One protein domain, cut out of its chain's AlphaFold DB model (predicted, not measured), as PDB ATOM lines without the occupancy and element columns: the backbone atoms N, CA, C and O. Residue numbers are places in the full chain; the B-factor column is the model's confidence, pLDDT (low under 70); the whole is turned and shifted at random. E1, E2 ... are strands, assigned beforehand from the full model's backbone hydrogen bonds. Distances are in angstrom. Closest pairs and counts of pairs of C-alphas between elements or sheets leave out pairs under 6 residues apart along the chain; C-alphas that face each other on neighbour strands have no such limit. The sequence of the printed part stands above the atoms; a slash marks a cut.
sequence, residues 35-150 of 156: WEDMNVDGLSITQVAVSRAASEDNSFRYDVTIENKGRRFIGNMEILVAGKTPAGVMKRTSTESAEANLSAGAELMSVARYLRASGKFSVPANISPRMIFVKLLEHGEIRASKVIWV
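Overview. This is residues 35 to 150 of the 156 residues of an uncharacterized protein of Rhodospirillaceae bacterium (UniProt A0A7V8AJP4). Two twisted sheets lie face to face as a sandwich, E1, E2 and E6 in one and E3, E4, E5, E7 and E8 in the other, with their strands crossed at 39 degrees. A long loop, residues 95 to 108, joins E4 to E5. The printed part has 116 residues, with no named helix and eight named strands, E1 to E8 in chain order; its class is all strand and its neighbour strands are antiparallel. It is compact, with a radius of gyration of the C-alphas of 14.1 A, yet elongated, spanning 45 by 28 by 22 A.

Along the chain. E1, residues 43 to 52, begins at C-alpha 43 (10.796, 53.104, 8.033) and is 27.4 A long. E2 is residues 59 to 68, 29.0 A. E3, residues 73 to 84, is the longest strand by residues, 33.7 A. E4 is residues 90 to 94, E5 109 to 111 and E6 114 to 122. E7, residues 128 to 138, is 29.5 A long and bends by 57 degrees at residue 131. E8, residues 141 to 149, bends by 64 degrees at residue 144 and ends at C-alpha 149 (26.190, 48.433, 22.254).

Arrangement. The hairpin E1 and E2 has N 49 and O 63 at 2.8 A, within hydrogen-bond range. E6 follows E2 in the order E1, E2, E6, with N 64 and O 117 at 2.8 A. In the branched sheet, E4 and E5 lie on one side of E3, with N 81 and O 93 at 2.9 A and N 109 and O 75 at 2.7 A. E7 lies on the other side, with N 80 and O 133 at 2.8 A. E8 forms a hairpin with E7, with N 136 and O 144 at 2.8 A. Between the sheets, the closest C-alphas of E1 and E8, Ser 44 and Ala 144, are 5.5 A apart.

Size, cuts and confidence. The C-alphas of Arg 71 and Ala 87, the two farthest apart, are 45.3 A apart. The printed part has no cut. The link E4 to E5 is long, 14 residues. Residues 94 to 108 have pLDDT under 70; the mean of the printed part is 81.7.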
ATOM      1  N   TRP A  35      27.201  47.164  10.055       73.12
ATOM      2  CA  TRP A  35      26.461  47.262  11.316       73.12
ATOM      3  C   TRP A  35      26.270  48.750  11.585       73.12
ATOM      4  O   TRP A  35      27.003  49.355  12.360       73.12
ATOM      5  N   GLU A  36      25.342  49.345  10.851       83.44
ATOM      6  CA  GLU A  36      25.056  50.770  10.848       83.44
ATOM      7  C   GLU A  36      23.550  50.970  11.000       83.44
ATOM      8  O   GLU A  36      22.730  50.146  10.573       83.44
ATOM      9  N   ASP A  37      23.186  52.075  11.639       90.81
ATOM     10  CA  ASP A  37      21.799  52.499  11.707       90.81
ATOM     11  C   ASP A  37      21.339  52.905  10.304       90.81
ATOM     12  O   ASP A  37      22.002  53.681   9.615       90.81
ATOM     13  N   MET A  38      20.189  52.384   9.886       93.19
ATOM     14  CA  MET A  38      19.638  52.659   8.566       93.19
ATOM     15  C   MET A  38      18.136  52.905   8.637       93.19
ATOM     16  O   MET A  38      17.411  52.278   9.411       93.19
ATOM     17  N   ASN A  39      17.670  53.811   7.783       93.94
ATOM     18  CA  ASN A  39      16.266  54.121   7.562       93.94
ATOM     19  C   ASN A  39      16.064  54.368   6.065       93.94
ATOM     20  O   ASN A  39      16.685  55.266   5.496       93.94
ATOM     21  N   VAL A  40      15.199  53.571   5.445       93.25
ATOM     22  CA  VAL A  40      14.814  53.689   4.036       93.25
ATOM     23  C   VAL A  40      13.314  53.950   3.962       93.25
ATOM     24  O   VAL A  40      12.546  53.392   4.748       93.25
ATOM     25  N   ASP A  41      12.891  54.807   3.029       92.50
ATOM     26  CA  ASP A  41      11.525  55.317   2.803       92.50
ATOM     27  C   ASP A  41      10.697  55.533   4.081       92.50
ATOM     28  O   ASP A  41       9.547  55.104   4.172       92.50
ATOM     29  N   GLY A  42      11.288  56.170   5.093       93.12
ATOM     30  CA  GLY A  42      10.593  56.556   6.318       93.12
ATOM     31  C   GLY A  42      10.308  55.416   7.300       93.12
ATOM     32  O   GLY A  42       9.604  55.663   8.279       93.12
ATOM     33  N   LEU A  43      10.837  54.207   7.072       96.12
ATOM     34  CA  LEU A  43      10.796  53.104   8.033       96.12
ATOM     35  C   LEU A  43      12.008  53.185   8.963       96.12
ATOM     36  O   LEU A  43      13.152  53.141   8.521       96.12
ATOM     37  N   SER A  44      11.761  53.251  10.265       96.56
ATOM     38  CA  SER A  44      12.807  53.446  11.266       96.56
ATOM     39  C   SER A  44      12.582  52.604  12.511       96.56
ATOM     40  O   SER A  44      11.451  52.434  12.966       96.56
ATOM     41  N   ILE A  45      13.678  52.123  13.094       95.06
ATOM     42  CA  ILE A  45      13.685  51.546  14.437       95.06
ATOM     43  C   ILE A  45      14.050  52.669  15.410       95.06
ATOM     44  O   ILE A  45      15.203  53.087  15.511       95.06
ATOM     45  N   THR A  46      13.065  53.203  16.120       94.38
ATOM     46  CA  THR A  46      13.261  54.385  16.971       94.38
ATOM     47  C   THR A  46      13.821  54.010  18.335       94.38
ATOM     48  O   THR A  46      14.686  54.710  18.861       94.38
ATOM     49  N   GLN A  47      13.442  52.850  18.870       92.62
ATOM     50  CA  GLN A  47      13.904  52.368  20.168       92.62
ATOM     51  C   GLN A  47      14.269  50.892  20.095       92.62
ATOM     52  O   GLN A  47      13.553  50.106  19.481       92.62
ATOM     53  N   VAL A  48      15.370  50.536  20.750       91.44
ATOM     54  CA  VAL A  48      15.752  49.152  21.035       91.44
ATOM     55  C   VAL A  48      16.216  49.122  22.482       91.44
ATOM     56  O   VAL A  48      17.129  49.859  22.851       91.44
ATOM     57  N   ALA A  49      15.581  48.289  23.293       89.94
ATOM     58  CA  ALA A  49      16.028  47.962  24.634       89.94
ATOM     59  C   ALA A  49      16.221  46.453  24.721       89.94
ATOM     60  O   ALA A  49      15.400  45.688  24.216       89.94
ATOM     61  N   VAL A  50      17.315  46.034  25.347       87.56
ATOM     62  CA  VAL A  50      17.605  44.626  25.601       87.56
ATOM     63  C   VAL A  50      18.009  44.478  27.055       87.56
ATOM     64  O   VAL A  50      18.826  45.249  27.550       87.56
ATOM     65  N   SER A  51      17.429  43.491  27.728       87.44
ATOM     66  CA  SER A  51      17.729  43.156  29.120       87.44
ATOM     67  C   SER A  51      17.892  41.651  29.280       87.44
ATOM     68  O   SER A  51      17.392  40.867  28.470       87.44
ATOM     69  N   ARG A  52      18.602  41.222  30.324       85.06
ATOM     70  CA  ARG A  52      18.745  39.797  30.631       85.06
ATOM     71  C   ARG A  52      17.411  39.229  31.126       85.06
ATOM     72  O   ARG A  52      16.708  39.854  31.920       85.06
ATOM     73  N   ALA A  53      17.037  38.040  30.662       82.31
ATOM     74  CA  ALA A  53      15.880  37.339  31.199       82.31
ATOM     75  C   ALA A  53      16.242  36.752  32.573       82.31
ATOM     76  O   ALA A  53      17.146  35.935  32.690       82.31
ATOM     77  N   ALA A  54      15.529  37.166  33.623       73.38
ATOM     78  CA  ALA A  54      15.862  36.818  35.010       73.38
ATOM     79  C   ALA A  54      15.834  35.308  35.337       73.38
ATOM     80  O   ALA A  54      16.406  34.892  36.336       73.38
ATOM     81  N   SER A  55      15.144  34.495  34.533       70.75
ATOM     82  CA  SER A  55      14.868  33.080  34.816       70.75
ATOM     83  C   SER A  55      15.656  32.092  33.955       70.75
ATOM     84  O   SER A  55      15.480  30.890  34.117       70.75
ATOM     85  N   GLU A  56      16.465  32.568  33.006       71.19
ATOM     86  CA  GLU A  56      17.066  31.734  31.962       71.19
ATOM     87  C   GLU A  56      18.493  32.205  31.648       71.19
ATOM     88  O   GLU A  56      18.725  33.364  31.290       71.19
ATOM     89  N   ASP A  57      19.461  31.293  31.751       74.56
ATOM     90  CA  ASP A  57      20.847  31.596  31.409       74.56
ATOM     91  C   ASP A  57      20.998  31.889  29.915       74.56
ATOM     92  O   ASP A  57      20.544  31.135  29.057       74.56
ATOM     93  N   ASN A  58      21.677  32.999  29.610       80.69
ATOM     94  CA  ASN A  58      21.934  33.490  28.252       80.69
ATOM     95  C   ASN A  58      20.677  33.760  27.405       80.69
ATOM     96  O   ASN A  58      20.757  33.823  26.178       80.69
ATOM     97  N   SER A  59      19.538  33.975  28.062       85.38
ATOM     98  CA  SER A  59      18.301  34.450  27.449       85.38
ATOM     99  C   SER A  59      18.154  35.953  27.685       85.38
ATOM    100  O   SER A  59      18.483  36.482  28.753       85.38
ATOM    101  N   PHE A  60      17.676  36.660  26.670       86.06
ATOM    102  CA  PHE A  60      17.526  38.108  26.664       86.06
ATOM    103  C   PHE A  60      16.113  38.470  26.238       86.06
ATOM    104  O   PHE A  60      15.553  37.868  25.324       86.06
ATOM    105  N   ARG A  61      15.543  39.483  26.886       88.19
ATOM    106  CA  ARG A  61      14.309  40.130  26.447       88.19
ATOM    107  C   ARG A  61      14.653  41.333  25.596       88.19
ATOM    108  O   ARG A  61      15.592  42.059  25.920       88.19
ATOM    109  N   TYR A  62      13.865  41.569  24.559       87.12
ATOM    110  CA  TYR A  62      13.961  42.776  23.756       87.12
ATOM    111  C   TYR A  62      12.629  43.525  23.721       87.12
ATOM    112  O   TYR A  62      11.560  42.917  23.730       87.12
ATOM    113  N   ASP A  63      12.726  44.845  23.616       90.31
ATOM    114  CA  ASP A  63      11.644  45.770  23.301       90.31
ATOM    115  C   ASP A  63      12.112  46.654  22.143       90.31
ATOM    116  O   ASP A  63      13.110  47.370  22.249       90.31
ATOM    117  N   VAL A  64      11.391  46.606  21.030       91.31
ATOM    118  CA  VAL A  64      11.698  47.338  19.804       91.31
ATOM    119  C   VAL A  64      10.496  48.188  19.416       91.31
ATOM    120  O   VAL A  64       9.366  47.704  19.338       91.31
ATOM    121  N   THR A  65      10.751  49.461  19.134       93.81
ATOM    122  CA  THR A  65       9.751  50.394  18.610       93.81
ATOM    123  C   THR A  65      10.094  50.745  17.173       93.81
ATOM    124  O   THR A  65      11.218  51.157  16.879       93.81
ATOM    125  N   ILE A  66       9.110  50.604  16.289       94.56
ATOM    126  CA  ILE A  66       9.233  50.847  14.855       94.56
ATOM    127  C   ILE A  66       8.231  51.925  14.463       94.56
ATOM    128  O   ILE A  66       7.045  51.832  14.779       94.56
ATOM    129  N   GLU A  67       8.707  52.930  13.739       95.44
ATOM    130  CA  GLU A  67       7.889  53.981  13.145       95.44
ATOM    131  C   GLU A  67       8.021  53.921  11.620       95.44
ATOM    132  O   GLU A  67       9.117  53.749  11.088       95.44
ATOM    133  N   ASN A  68       6.902  54.071  10.917       95.69
ATOM    134  CA  ASN A  68       6.833  54.109   9.467       95.69
ATOM    135  C   ASN A  68       6.086  55.366   9.003       95.69
ATOM    136  O   ASN A  68       4.886  55.511   9.234       95.69
ATOM    137  N   LYS A  69       6.804  56.270   8.337       95.06
ATOM    138  CA  LYS A  69       6.262  57.502   7.739       95.06
ATOM    139  C   LYS A  69       6.074  57.403   6.226       95.06
ATOM    140  O   LYS A  69       5.589  58.355   5.621       95.06
ATOM    141  N   GLY A  70       6.482  56.292   5.620       92.69
ATOM    142  CA  GLY A  70       6.368  56.064   4.186       92.69
ATOM    143  C   GLY A  70       5.290  55.046   3.847       92.69
ATOM    144  O   GLY A  70       4.201  55.029   4.422       92.69
ATOM    145  N   ARG A  71       5.591  54.200   2.860       93.38
ATOM    146  CA  ARG A  71       4.685  53.127   2.441       93.38
ATOM    147  C   ARG A  71       4.629  52.019   3.485       93.38
ATOM    148  O   ARG A  71       5.624  51.756   4.157       93.38
ATOM    149  N   ARG A  72       3.491  51.321   3.564       91.38
ATOM    150  CA  ARG A  72       3.329  50.128   4.409       91.38
ATOM    151  C   ARG A  72       4.501  49.165   4.186       91.38
ATOM    152  O   ARG A  72       4.800  48.821   3.045       91.38
ATOM    153  N   PHE A  73       5.127  48.756   5.283       91.25
ATOM    154  CA  PHE A  73       6.188  47.755   5.301       91.25
ATOM    155  C   PHE A  73       5.579  46.382   5.570       91.25
ATOM    156  O   PHE A  73       4.738  46.270   6.469       91.25
ATOM    157  N   ILE A  74       5.994  45.367   4.810       90.44
ATOM    158  CA  ILE A  74       5.649  43.959   5.042       90.44
ATOM    159  C   ILE A  74       6.936  43.142   4.936       90.44
ATOM    160  O   ILE A  74       7.510  43.042   3.858       90.44
ATOM    161  N   GLY A  75       7.410  42.571   6.037       88.62
ATOM    162  CA  GLY A  75       8.738  41.968   6.052       88.62
ATOM    163  C   GLY A  75       9.058  41.204   7.323       88.62
ATOM    164  O   GLY A  75       8.164  40.848   8.076       88.62
ATOM    165  N   ASN A  76      10.337  40.960   7.575       86.56
ATOM    166  CA  ASN A  76      10.818  40.227   8.742       86.56
ATOM    167  C   ASN A  76      11.663  41.129   9.637       86.56
ATOM    168  O   ASN A  76      12.355  42.020   9.147       86.56
ATOM    169  N   MET A  77      11.648  40.859  10.938       87.31
ATOM    170  CA  MET A  77      12.615  41.414  11.880       87.31
ATOM    171  C   MET A  77      13.608  40.323  12.261       87.31
ATOM    172  O   MET A  77      13.207  39.251  12.703       87.31
ATOM    173  N   GLU A  78      14.896  40.617  12.133       86.44
ATOM    174  CA  GLU A  78      15.972  39.730  12.571       86.44
ATOM    175  C   GLU A  78      16.834  40.418  13.627       86.44
ATOM    176  O   GLU A  78      17.119  41.617  13.534       86.44
ATOM    177  N   ILE A  79      17.280  39.632  14.609       86.56
ATOM    178  CA  ILE A  79      18.215  40.055  15.650       86.56
ATOM    179  C   ILE A  79      19.521  39.283  15.458       86.56
ATOM    180  O   ILE A  79      19.561  38.052  15.496       86.56
ATOM    181  N   LEU A  80      20.605  40.022  15.240       87.25
ATOM    182  CA  LEU A  80      21.960  39.493  15.163       87.25
ATOM    183  C   LEU A  80      22.740  39.945  16.390       87.25
ATOM    184  O   LEU A  80      22.684  41.108  16.788       87.25
ATOM    185  N   VAL A  81      23.517  39.036  16.964       86.75
ATOM    186  CA  VAL A  81      24.355  39.320  18.128       86.75
ATOM    187  C   VAL A  81      25.811  39.119  17.746       86.75
ATOM    188  O   VAL A  81      26.189  38.085  17.196       86.75
ATOM    189  N   ALA A  82      26.637  40.114  18.049       86.31
ATOM    190  CA  ALA A  82      28.083  39.997  18.013       86.31
ATOM    191  C   ALA A  82      28.629  40.063  19.441       86.31
ATOM    192  O   ALA A  82      28.314  40.972  20.214       86.31
ATOM    193  N   GLY A  83      29.458  39.089  19.801       86.12
ATOM    194  CA  GLY A  83      29.987  38.965  21.153       86.12
ATOM    195  C   GLY A  83      31.343  38.280  21.203       86.12
ATOM    196  O   GLY A  83      31.769  37.655  20.233       86.12
ATOM    197  N   LYS A  84      32.024  38.409  22.344       83.75
ATOM    198  CA  LYS A  84      33.325  37.767  22.578       83.75
ATOM    199  C   LYS A  84      33.132  36.354  23.109       83.75
ATOM    200  O   LYS A  84      32.307  36.124  23.988       83.75
ATOM    201  N   THR A  85      33.928  35.428  22.597       85.31
ATOM    202  CA  THR A  85      34.068  34.080  23.157       85.31
ATOM    203  C   THR A  85      35.057  34.063  24.327       85.31
ATOM    204  O   THR A  85      35.829  35.015  24.472       85.31
ATOM    205  N   PRO A  86      35.109  32.982  25.132       83.06
ATOM    206  CA  PRO A  86      36.141  32.810  26.158       83.06
ATOM    207  C   PRO A  86      37.575  32.928  25.626       83.06
ATOM    208  O   PRO A  86      38.457  33.378  26.344       83.06
ATOM    209  N   ALA A  87      37.801  32.578  24.355       83.00
ATOM    210  CA  ALA A  87      39.092  32.717  23.683       83.00
ATOM    211  C   ALA A  87      39.376  34.147  23.173       83.00
ATOM    212  O   ALA A  87      40.301  34.338  22.398       83.00
ATOM    213  N   GLY A  88      38.553  35.143  23.518       75.44
ATOM    214  CA  GLY A  88      38.714  36.538  23.082       75.44
ATOM    215  C   GLY A  88      38.147  36.853  21.691       75.44
ATOM    216  O   GLY A  88      37.848  38.013  21.407       75.44
ATOM    217  N   VAL A  89      37.893  35.833  20.867       77.00
ATOM    218  CA  VAL A  89      37.423  35.979  19.478       77.00
ATOM    219  C   VAL A  89      36.005  36.548  19.416       77.00
ATOM    220  O   VAL A  89      35.105  36.042  20.092       77.00
ATOM    221  N   MET A  90      35.789  37.542  18.550       76.12
ATOM    222  CA  MET A  90      34.458  38.054  18.211       76.12
ATOM    223  C   MET A  90      33.719  37.077  17.293       76.12
ATOM    224  O   MET A  90      34.169  36.787  16.186       76.12
ATOM    225  N   LYS A  91      32.552  36.601  17.728       77.81
ATOM    226  CA  LYS A  91      31.650  35.773  16.923       77.81
ATOM    227  C   LYS A  91      30.334  36.483  16.673       77.81
ATOM    228  O   LYS A  91      29.832  37.206  17.532       77.81
ATOM    229  N   ARG A  92      29.775  36.225  15.492       77.06
ATOM    230  CA  ARG A  92      28.405  36.585  15.133       77.06
ATOM    231  C   ARG A  92      27.516  35.371  15.259       77.06
ATOM    232  O   ARG A  92      27.884  34.291  14.806       77.06
ATOM    233  N   THR A  93      26.338  35.579  15.814       73.19
ATOM    234  CA  THR A  93      25.262  34.604  15.793       73.19
ATOM    235  C   THR A  93      23.989  35.303  15.345       73.19
ATOM    236  O   THR A  93      23.695  36.414  15.790       73.19
ATOM    237  N   SER A  94      23.248  34.663  14.445       67.25
ATOM    238  CA  SER A  94      21.823  34.959  14.325       67.25
ATOM    239  C   SER A  94      21.153  34.289  15.507       67.25
ATOM    240  O   SER A  94      21.490  33.151  15.835       67.25
ATOM    241  N   THR A  95      20.262  34.990  16.182       63.50
ATOM    242  CA  THR A  95      19.437  34.347  17.197       63.50
ATOM    243  C   THR A  95      18.212  33.795  16.489       63.50
ATOM    244  O   THR A  95      17.650  34.492  15.641       63.50
ATOM    245  N   GLU A  96      17.821  32.555  16.781       53.38
ATOM    246  CA  GLU A  96      16.536  32.039  16.305       53.38
ATOM    247  C   GLU A  96      15.444  33.023  16.733       53.38
ATOM    248  O   GLU A  96      15.489  33.561  17.842       53.38
ATOM    249  N   SER A  97      14.569  33.361  15.783       43.84
ATOM    250  CA  SER A  97      13.647  34.487  15.868       43.84
ATOM    251  C   SER A  97      12.895  34.476  17.195       43.84
ATOM    252  O   SER A  97      11.998  33.669  17.402       43.84
ATOM    253  N   ALA A  98      13.289  35.392  18.079       44.03
ATOM    254  CA  ALA A  98      12.405  36.389  18.642       44.03
ATOM    255  C   ALA A  98      10.934  35.942  18.657       44.03
ATOM    256  O   ALA A  98      10.178  36.314  17.761       44.03
ATOM    257  N   GLU A  99      10.534  35.192  19.689       36.84
ATOM    258  CA  GLU A  99       9.129  35.051  20.084       36.84
ATOM    259  C   GLU A  99       8.622  36.445  20.478       36.84
ATOM    260  O   GLU A  99       8.519  36.796  21.652       36.84
ATOM    261  N   ALA A 100       8.377  37.300  19.484       39.84
ATOM    262  CA  ALA A 100       7.315  38.272  19.610       39.84
ATOM    263  C   ALA A 100       6.005  37.500  19.755       39.84
ATOM    264  O   ALA A 100       5.958  36.297  19.522       39.84
ATOM    265  N   ASN A 101       4.909  38.164  20.085       38.38
ATOM    266  CA  ASN A 101       3.563  37.603  19.928       38.38
ATOM    267  C   ASN A 101       3.197  37.364  18.434       38.38
ATOM    268  O   ASN A 101       2.133  37.758  17.972       38.38
ATOM    269  N   LEU A 102       4.121  36.766  17.684       42.09
ATOM    270  CA  LEU A 102       4.101  36.261  16.326       42.09
ATOM    271  C   LEU A 102       4.364  34.765  16.520       42.09
ATOM    272  O   LEU A 102       5.461  34.369  16.917       42.09
ATOM    273  N   SER A 103       3.322  33.952  16.386       33.41
ATOM    274  CA  SER A 103       3.386  32.501  16.563       33.41
ATOM    275  C   SER A 103       4.570  31.900  15.799       33.41
ATOM    276  O   SER A 103       4.853  32.298  14.673       33.41
ATOM    277  N   ALA A 104       5.266  30.959  16.440       31.42
ATOM    278  CA  ALA A 104       6.471  30.295  15.953       31.42
ATOM    279  C   ALA A 104       6.449  30.004  14.438       31.42
ATOM    280  O   ALA A 104       5.660  29.191  13.961       31.42
ATOM    281  N   GLY A 105       7.364  30.649  13.706       35.69
ATOM    282  CA  GLY A 105       7.597  30.425  12.279       35.69
ATOM    283  C   GLY A 105       7.440  31.687  11.437       35.69
ATOM    284  O   GLY A 105       6.380  31.909  10.878       35.69
ATOM    285  N   ALA A 106       8.514  32.479  11.314       46.56
ATOM    286  CA  ALA A 106       8.752  33.426  10.212       46.56
ATOM    287  C   ALA A 106       7.524  34.213   9.687       46.56
ATOM    288  O   ALA A 106       7.365  34.368   8.475       46.56
ATOM    289  N   GLU A 107       6.637  34.688  10.566       54.56
ATOM    290  CA  GLU A 107       5.449  35.405  10.113       54.56
ATOM    291  C   GLU A 107       5.790  36.869   9.822       54.56
ATOM    292  O   GLU A 107       6.363  37.586  10.648       54.56
ATOM    293  N   LEU A 108       5.441  37.293   8.606       69.56
ATOM    294  CA  LEU A 108       5.684  38.627   8.073       69.56
ATOM    295  C   LEU A 108       5.054  39.688   8.983       69.56
ATOM    296  O   LEU A 108       3.835  39.760   9.145       69.56
ATOM    297  N   MET A 109       5.874  40.581   9.522       80.62
ATOM    298  CA  MET A 109       5.395  41.752  10.236       80.62
ATOM    299  C   MET A 109       4.883  42.801   9.250       80.62
ATOM    300  O   MET A 109       5.487  43.053   8.208       80.62
ATOM    301  N   SER A 110       3.794  43.474   9.611       87.12
ATOM    302  CA  SER A 110       3.228  44.564   8.821       87.12
ATOM    303  C   SER A 110       3.212  45.854   9.633       87.12
ATOM    304  O   SER A 110       2.478  45.954  10.614       87.12
ATOM    305  N   VAL A 111       3.936  46.881   9.182       87.00
ATOM    306  CA  VAL A 111       3.994  48.187   9.856       87.00
ATOM    307  C   VAL A 111       3.429  49.265   8.940       87.00
ATOM    308  O   VAL A 111       4.062  49.674   7.968       87.00
ATOM    309  N   ALA A 112       2.221  49.739   9.252       88.00
ATOM    310  CA  ALA A 112       1.583  50.830   8.513       88.00
ATOM    311  C   ALA A 112       2.006  52.218   9.020       88.00
ATOM    312  O   ALA A 112       2.153  53.132   8.219       88.00
ATOM    313  N   ARG A 113       2.182  52.375  10.338       91.12
ATOM    314  CA  ARG A 113       2.612  53.638  10.965       91.12
ATOM    315  C   ARG A 113       3.494  53.427  12.181       91.12
ATOM    316  O   ARG A 113       4.512  54.084  12.330       91.12
ATOM    317  N   TYR A 114       3.089  52.521  13.057       92.56
ATOM    318  CA  TYR A 114       3.764  52.292  14.322       92.56
ATOM    319  C   TYR A 114       3.595  50.833  14.730       92.56
ATOM    320  O   TYR A 114       2.518  50.267  14.540       92.56
ATOM    321  N   LEU A 115       4.646  50.241  15.287       89.81
ATOM    322  CA  LEU A 115       4.603  48.920  15.899       89.81
ATOM    323  C   LEU A 115       5.549  48.882  17.096       89.81
ATOM    324  O   LEU A 115       6.688  49.340  17.011       89.81
ATOM    325  N   ARG A 116       5.091  48.271  18.186       89.38
ATOM    326  CA  ARG A 116       5.954  47.838  19.278       89.38
ATOM    327  C   ARG A 116       6.034  46.317  19.249       89.38
ATOM    328  O   ARG A 116       5.002  45.654  19.289       89.38
ATOM    329  N   ALA A 117       7.247  45.794  19.160       85.50
ATOM    330  CA  ALA A 117       7.530  44.369  19.183       85.50
ATOM    331  C   ALA A 117       8.390  44.065  20.405       85.50
ATOM    332  O   ALA A 117       9.374  44.752  20.661       85.50
ATOM    333  N   SER A 118       8.024  43.044  21.164       86.12
ATOM    334  CA  SER A 118       8.805  42.585  22.306       86.12
ATOM    335  C   SER A 118       8.823  41.076  22.334       86.12
ATOM    336  O   SER A 118       7.850  40.457  21.919       86.12
ATOM    337  N   GLY A 119       9.912  40.494  22.819       84.50
ATOM    338  CA  GLY A 119      10.069  39.049  22.836       84.50
ATOM    339  C   GLY A 119      11.346  38.598  23.517       84.50
ATOM    340  O   GLY A 119      11.990  39.372  24.232       84.50
ATOM    341  N   LYS A 120      11.714  37.338  23.286       85.06
ATOM    342  CA  LYS A 120      12.938  36.737  23.819       85.06
ATOM    343  C   LYS A 120      13.828  36.173  22.725       85.06
ATOM    344  O   LYS A 120      13.331  35.710  21.705       85.06
ATOM    345  N   PHE A 121      15.130  36.179  22.968       83.06
ATOM    346  CA  PHE A 121      16.099  35.441  22.170       83.06
ATOM    347  C   PHE A 121      17.190  34.858  23.067       83.06
ATOM    348  O   PHE A 121      17.531  35.432  24.102       83.06
ATOM    349  N   SER A 122      17.771  33.744  22.635       85.00
ATOM    350  CA  SER A 122      18.870  33.089  23.343       85.00
ATOM    351  C   SER A 122      20.183  33.294  22.606       85.00
ATOM    352  O   SER A 122      20.247  33.242  21.377       85.00
ATOM    353  N   VAL A 123      21.246  33.518  23.369       83.94
ATOM    354  CA  VAL A 123      22.617  33.605  22.865       83.94
ATOM    355  C   VAL A 123      23.365  32.342  23.298       83.94
ATOM    356  O   VAL A 123      23.186  31.890  24.429       83.94
ATOM    357  N   PRO A 124      24.221  31.751  22.443       84.25
ATOM    358  CA  PRO A 124      25.074  30.643  22.850       84.25
ATOM    359  C   PRO A 124      25.873  30.975  24.115       84.25
ATOM    360  O   PRO A 124      26.473  32.044  24.214       84.25
ATOM    361  N   ALA A 125      25.930  30.038  25.064       83.12
ATOM    362  CA  ALA A 125      26.529  30.263  26.384       83.12
ATOM    363  C   ALA A 125      28.016  30.653  26.361       83.12
ATOM    364  O   ALA A 125      28.544  31.219  27.314       83.12
ATOM    365  N   ASN A 126      28.703  30.360  25.260       84.44
ATOM    366  CA  ASN A 126      30.093  30.722  25.027       84.44
ATOM    367  C   ASN A 126      30.257  32.066  24.296       84.44
ATOM    368  O   ASN A 126      31.333  32.323  23.763       84.44
ATOM    369  N   ILE A 127      29.218  32.897  24.210       84.56
ATOM    370  CA  ILE A 127      29.274  34.225  23.598       84.56
ATOM    371  C   ILE A 127      28.769  35.247  24.614       84.56
ATOM    372  O   ILE A 127      27.599  35.255  24.975       84.56
ATOM    373  N   SER A 128      29.644  36.158  25.035       85.88
ATOM    374  CA  SER A 128      29.264  37.339  25.813       85.88
ATOM    375  C   SER A 128      28.877  38.477  24.860       85.88
ATOM    376  O   SER A 128      29.766  38.987  24.163       85.88
ATOM    377  N   PRO A 129      27.597  38.897  24.799       86.69
ATOM    378  CA  PRO A 129      27.147  39.932  23.872       86.69
ATOM    379  C   PRO A 129      27.889  41.252  24.074       86.69
ATOM    380  O   PRO A 129      28.107  41.694  25.200       86.69
ATOM    381  N   ARG A 130      28.270  41.889  22.968       85.50
ATOM    382  CA  ARG A 130      28.860  43.239  22.945       85.50
ATOM    383  C   ARG A 130      28.072  44.190  22.069       85.50
ATOM    384  O   ARG A 130      28.052  45.387  22.327       85.50
ATOM    385  N   MET A 131      27.420  43.653  21.051       87.75
ATOM    386  CA  MET A 131      26.661  44.423  20.093       87.75
ATOM    387  C   MET A 131      25.459  43.607  19.641       87.75
ATOM    388  O   MET A 131      25.567  42.400  19.410       87.75
ATOM    389  N   ILE A 132      24.320  44.275  19.524       88.31
ATOM    390  CA  ILE A 132      23.086  43.692  19.011       88.31
ATOM    391  C   ILE A 132      22.647  44.546  17.835       88.31
ATOM    392  O   ILE A 132      22.677  45.773  17.899       88.31
ATOM    393  N   PHE A 133      22.259  43.879  16.763       89.38
ATOM    394  CA  PHE A 133      21.803  44.496  15.538       89.38
ATOM    395  C   PHE A 133      20.412  43.997  15.219       89.38
ATOM    396  O   PHE A 133      20.204  42.803  15.012       89.38
ATOM    397  N   VAL A 134      19.465  44.922  15.189       90.12
ATOM    398  CA  VAL A 134      18.094  44.650  14.771       90.12
ATOM    399  C   VAL A 134      17.956  45.152  13.347       90.12
ATOM    400  O   VAL A 134      18.271  46.310  13.077       90.12
ATOM    401  N   LYS A 135      17.488  44.305  12.431       89.62
ATOM    402  CA  LYS A 135      17.233  44.686  11.038       89.62
ATOM    403  C   LYS A 135      15.824  44.301  10.615       89.62
ATOM    404  O   LYS A 135      15.320  43.247  10.992       89.62
ATOM    405  N   LEU A 136      15.211  45.170   9.821       90.31
ATOM    406  CA  LEU A 136      13.934  44.958   9.156       90.31
ATOM    407  C   LEU A 136      14.207  44.654   7.686       90.31
ATOM    408  O   LEU A 136      14.824  45.467   6.997       90.31
ATOM    409  N   LEU A 137      13.761  43.492   7.225       88.06
ATOM    410  CA  LEU A 137      13.999  42.972   5.883       88.06
ATOM    411  C   LEU A 137      12.693  42.936   5.096       88.06
ATOM    412  O   LEU A 137      11.741  42.302   5.536       88.06
ATOM    413  N   GLU A 138      12.655  43.543   3.916       87.25
ATOM    414  CA  GLU A 138      11.554  43.392   2.957       87.25
ATOM    415  C   GLU A 138      12.117  42.779   1.678       87.25
ATOM    416  O   GLU A 138      13.047  43.321   1.089       87.25
ATOM    417  N   HIS A 139      11.596  41.617   1.275       84.62
ATOM    418  CA  HIS A 139      12.120  40.838   0.141       84.62
ATOM    419  C   HIS A 139      13.631  40.528   0.221       84.62
ATOM    420  O   HIS A 139      14.302  40.433  -0.802       84.62
ATOM    421  N   GLY A 140      14.169  40.365   1.435       78.38
ATOM    422  CA  GLY A 140      15.590  40.071   1.671       78.38
ATOM    423  C   GLY A 140      16.497  41.302   1.757       78.38
ATOM    424  O   GLY A 140      17.640  41.172   2.186       78.38
ATOM    425  N   GLU A 141      15.984  42.492   1.444       86.31
ATOM    426  CA  GLU A 141      16.730  43.750   1.513       86.31
ATOM    427  C   GLU A 141      16.489  44.463   2.844       86.31
ATOM    428  O   GLU A 141      15.359  44.528   3.340       86.31
ATOM    429  N   ILE A 142      17.547  45.032   3.431       89.00
ATOM    430  CA  ILE A 142      17.420  45.780   4.685       89.00
ATOM    431  C   ILE A 142      16.730  47.116   4.394       89.00
ATOM    432  O   ILE A 142      17.192  47.931   3.601       89.00
ATOM    433  N   ARG A 143      15.618  47.352   5.082       92.38
ATOM    434  CA  ARG A 143      14.808  48.572   4.999       92.38
ATOM    435  C   ARG A 143      15.001  49.501   6.185       92.38
ATOM    436  O   ARG A 143      14.828  50.709   6.053       92.38
ATOM    437  N   ALA A 144      15.341  48.939   7.336       93.69
ATOM    438  CA  ALA A 144      15.774  49.687   8.499       93.69
ATOM    439  C   ALA A 144      16.692  48.814   9.344       93.69
ATOM    440  O   ALA A 144      16.514  47.595   9.400       93.69
ATOM    441  N   SER A 145      17.639  49.427  10.033       93.38
ATOM    442  CA  SER A 145      18.475  48.734  11.000       93.38
ATOM    443  C   SER A 145      18.852  49.637  12.155       93.38
ATOM    444  O   SER A 145      18.845  50.862  12.031       93.38
ATOM    445  N   LYS A 146      19.159  49.013  13.290       93.31
ATOM    446  CA  LYS A 146      19.652  49.699  14.474       93.31
ATOM    447  C   LYS A 146      20.662  48.850  15.218       93.31
ATOM    448  O   LYS A 146      20.424  47.665  15.470       93.31
ATOM    449  N   VAL A 147      21.766  49.479  15.586       91.31
ATOM    450  CA  VAL A 147      22.845  48.899  16.375       91.31
ATOM    451  C   VAL A 147      22.724  49.396  17.807       91.31
ATOM    452  O   VAL A 147      22.570  50.590  18.061       91.31
ATOM    453  N   ILE A 148      22.848  48.488  18.766       89.25
ATOM    454  CA  ILE A 148      23.043  48.842  20.169       89.25
ATOM    455  C   ILE A 148      24.307  48.183  20.706       89.25
ATOM    456  O   ILE A 148      24.615  47.027  20.406       89.25
ATOM    457  N   TRP A 149      25.028  48.929  21.535       85.31
ATOM    458  CA  TRP A 149      26.190  48.433  22.254       85.31
ATOM    459  C   TRP A 149      25.761  47.942  23.629       85.31
ATOM    460  O   TRP A 149      25.145  48.671  24.406       85.31
ATOM    461  N   VAL A 150      26.095  46.693  23.928       79.62
ATOM    462  CA  VAL A 150      25.814  46.079  25.220       79.62
ATOM    463  C   VAL A 150      26.992  46.384  26.136       79.62
ATOM    464  O   VAL A 150      28.066  45.786  26.028       79.62
TER     465      VAL A 150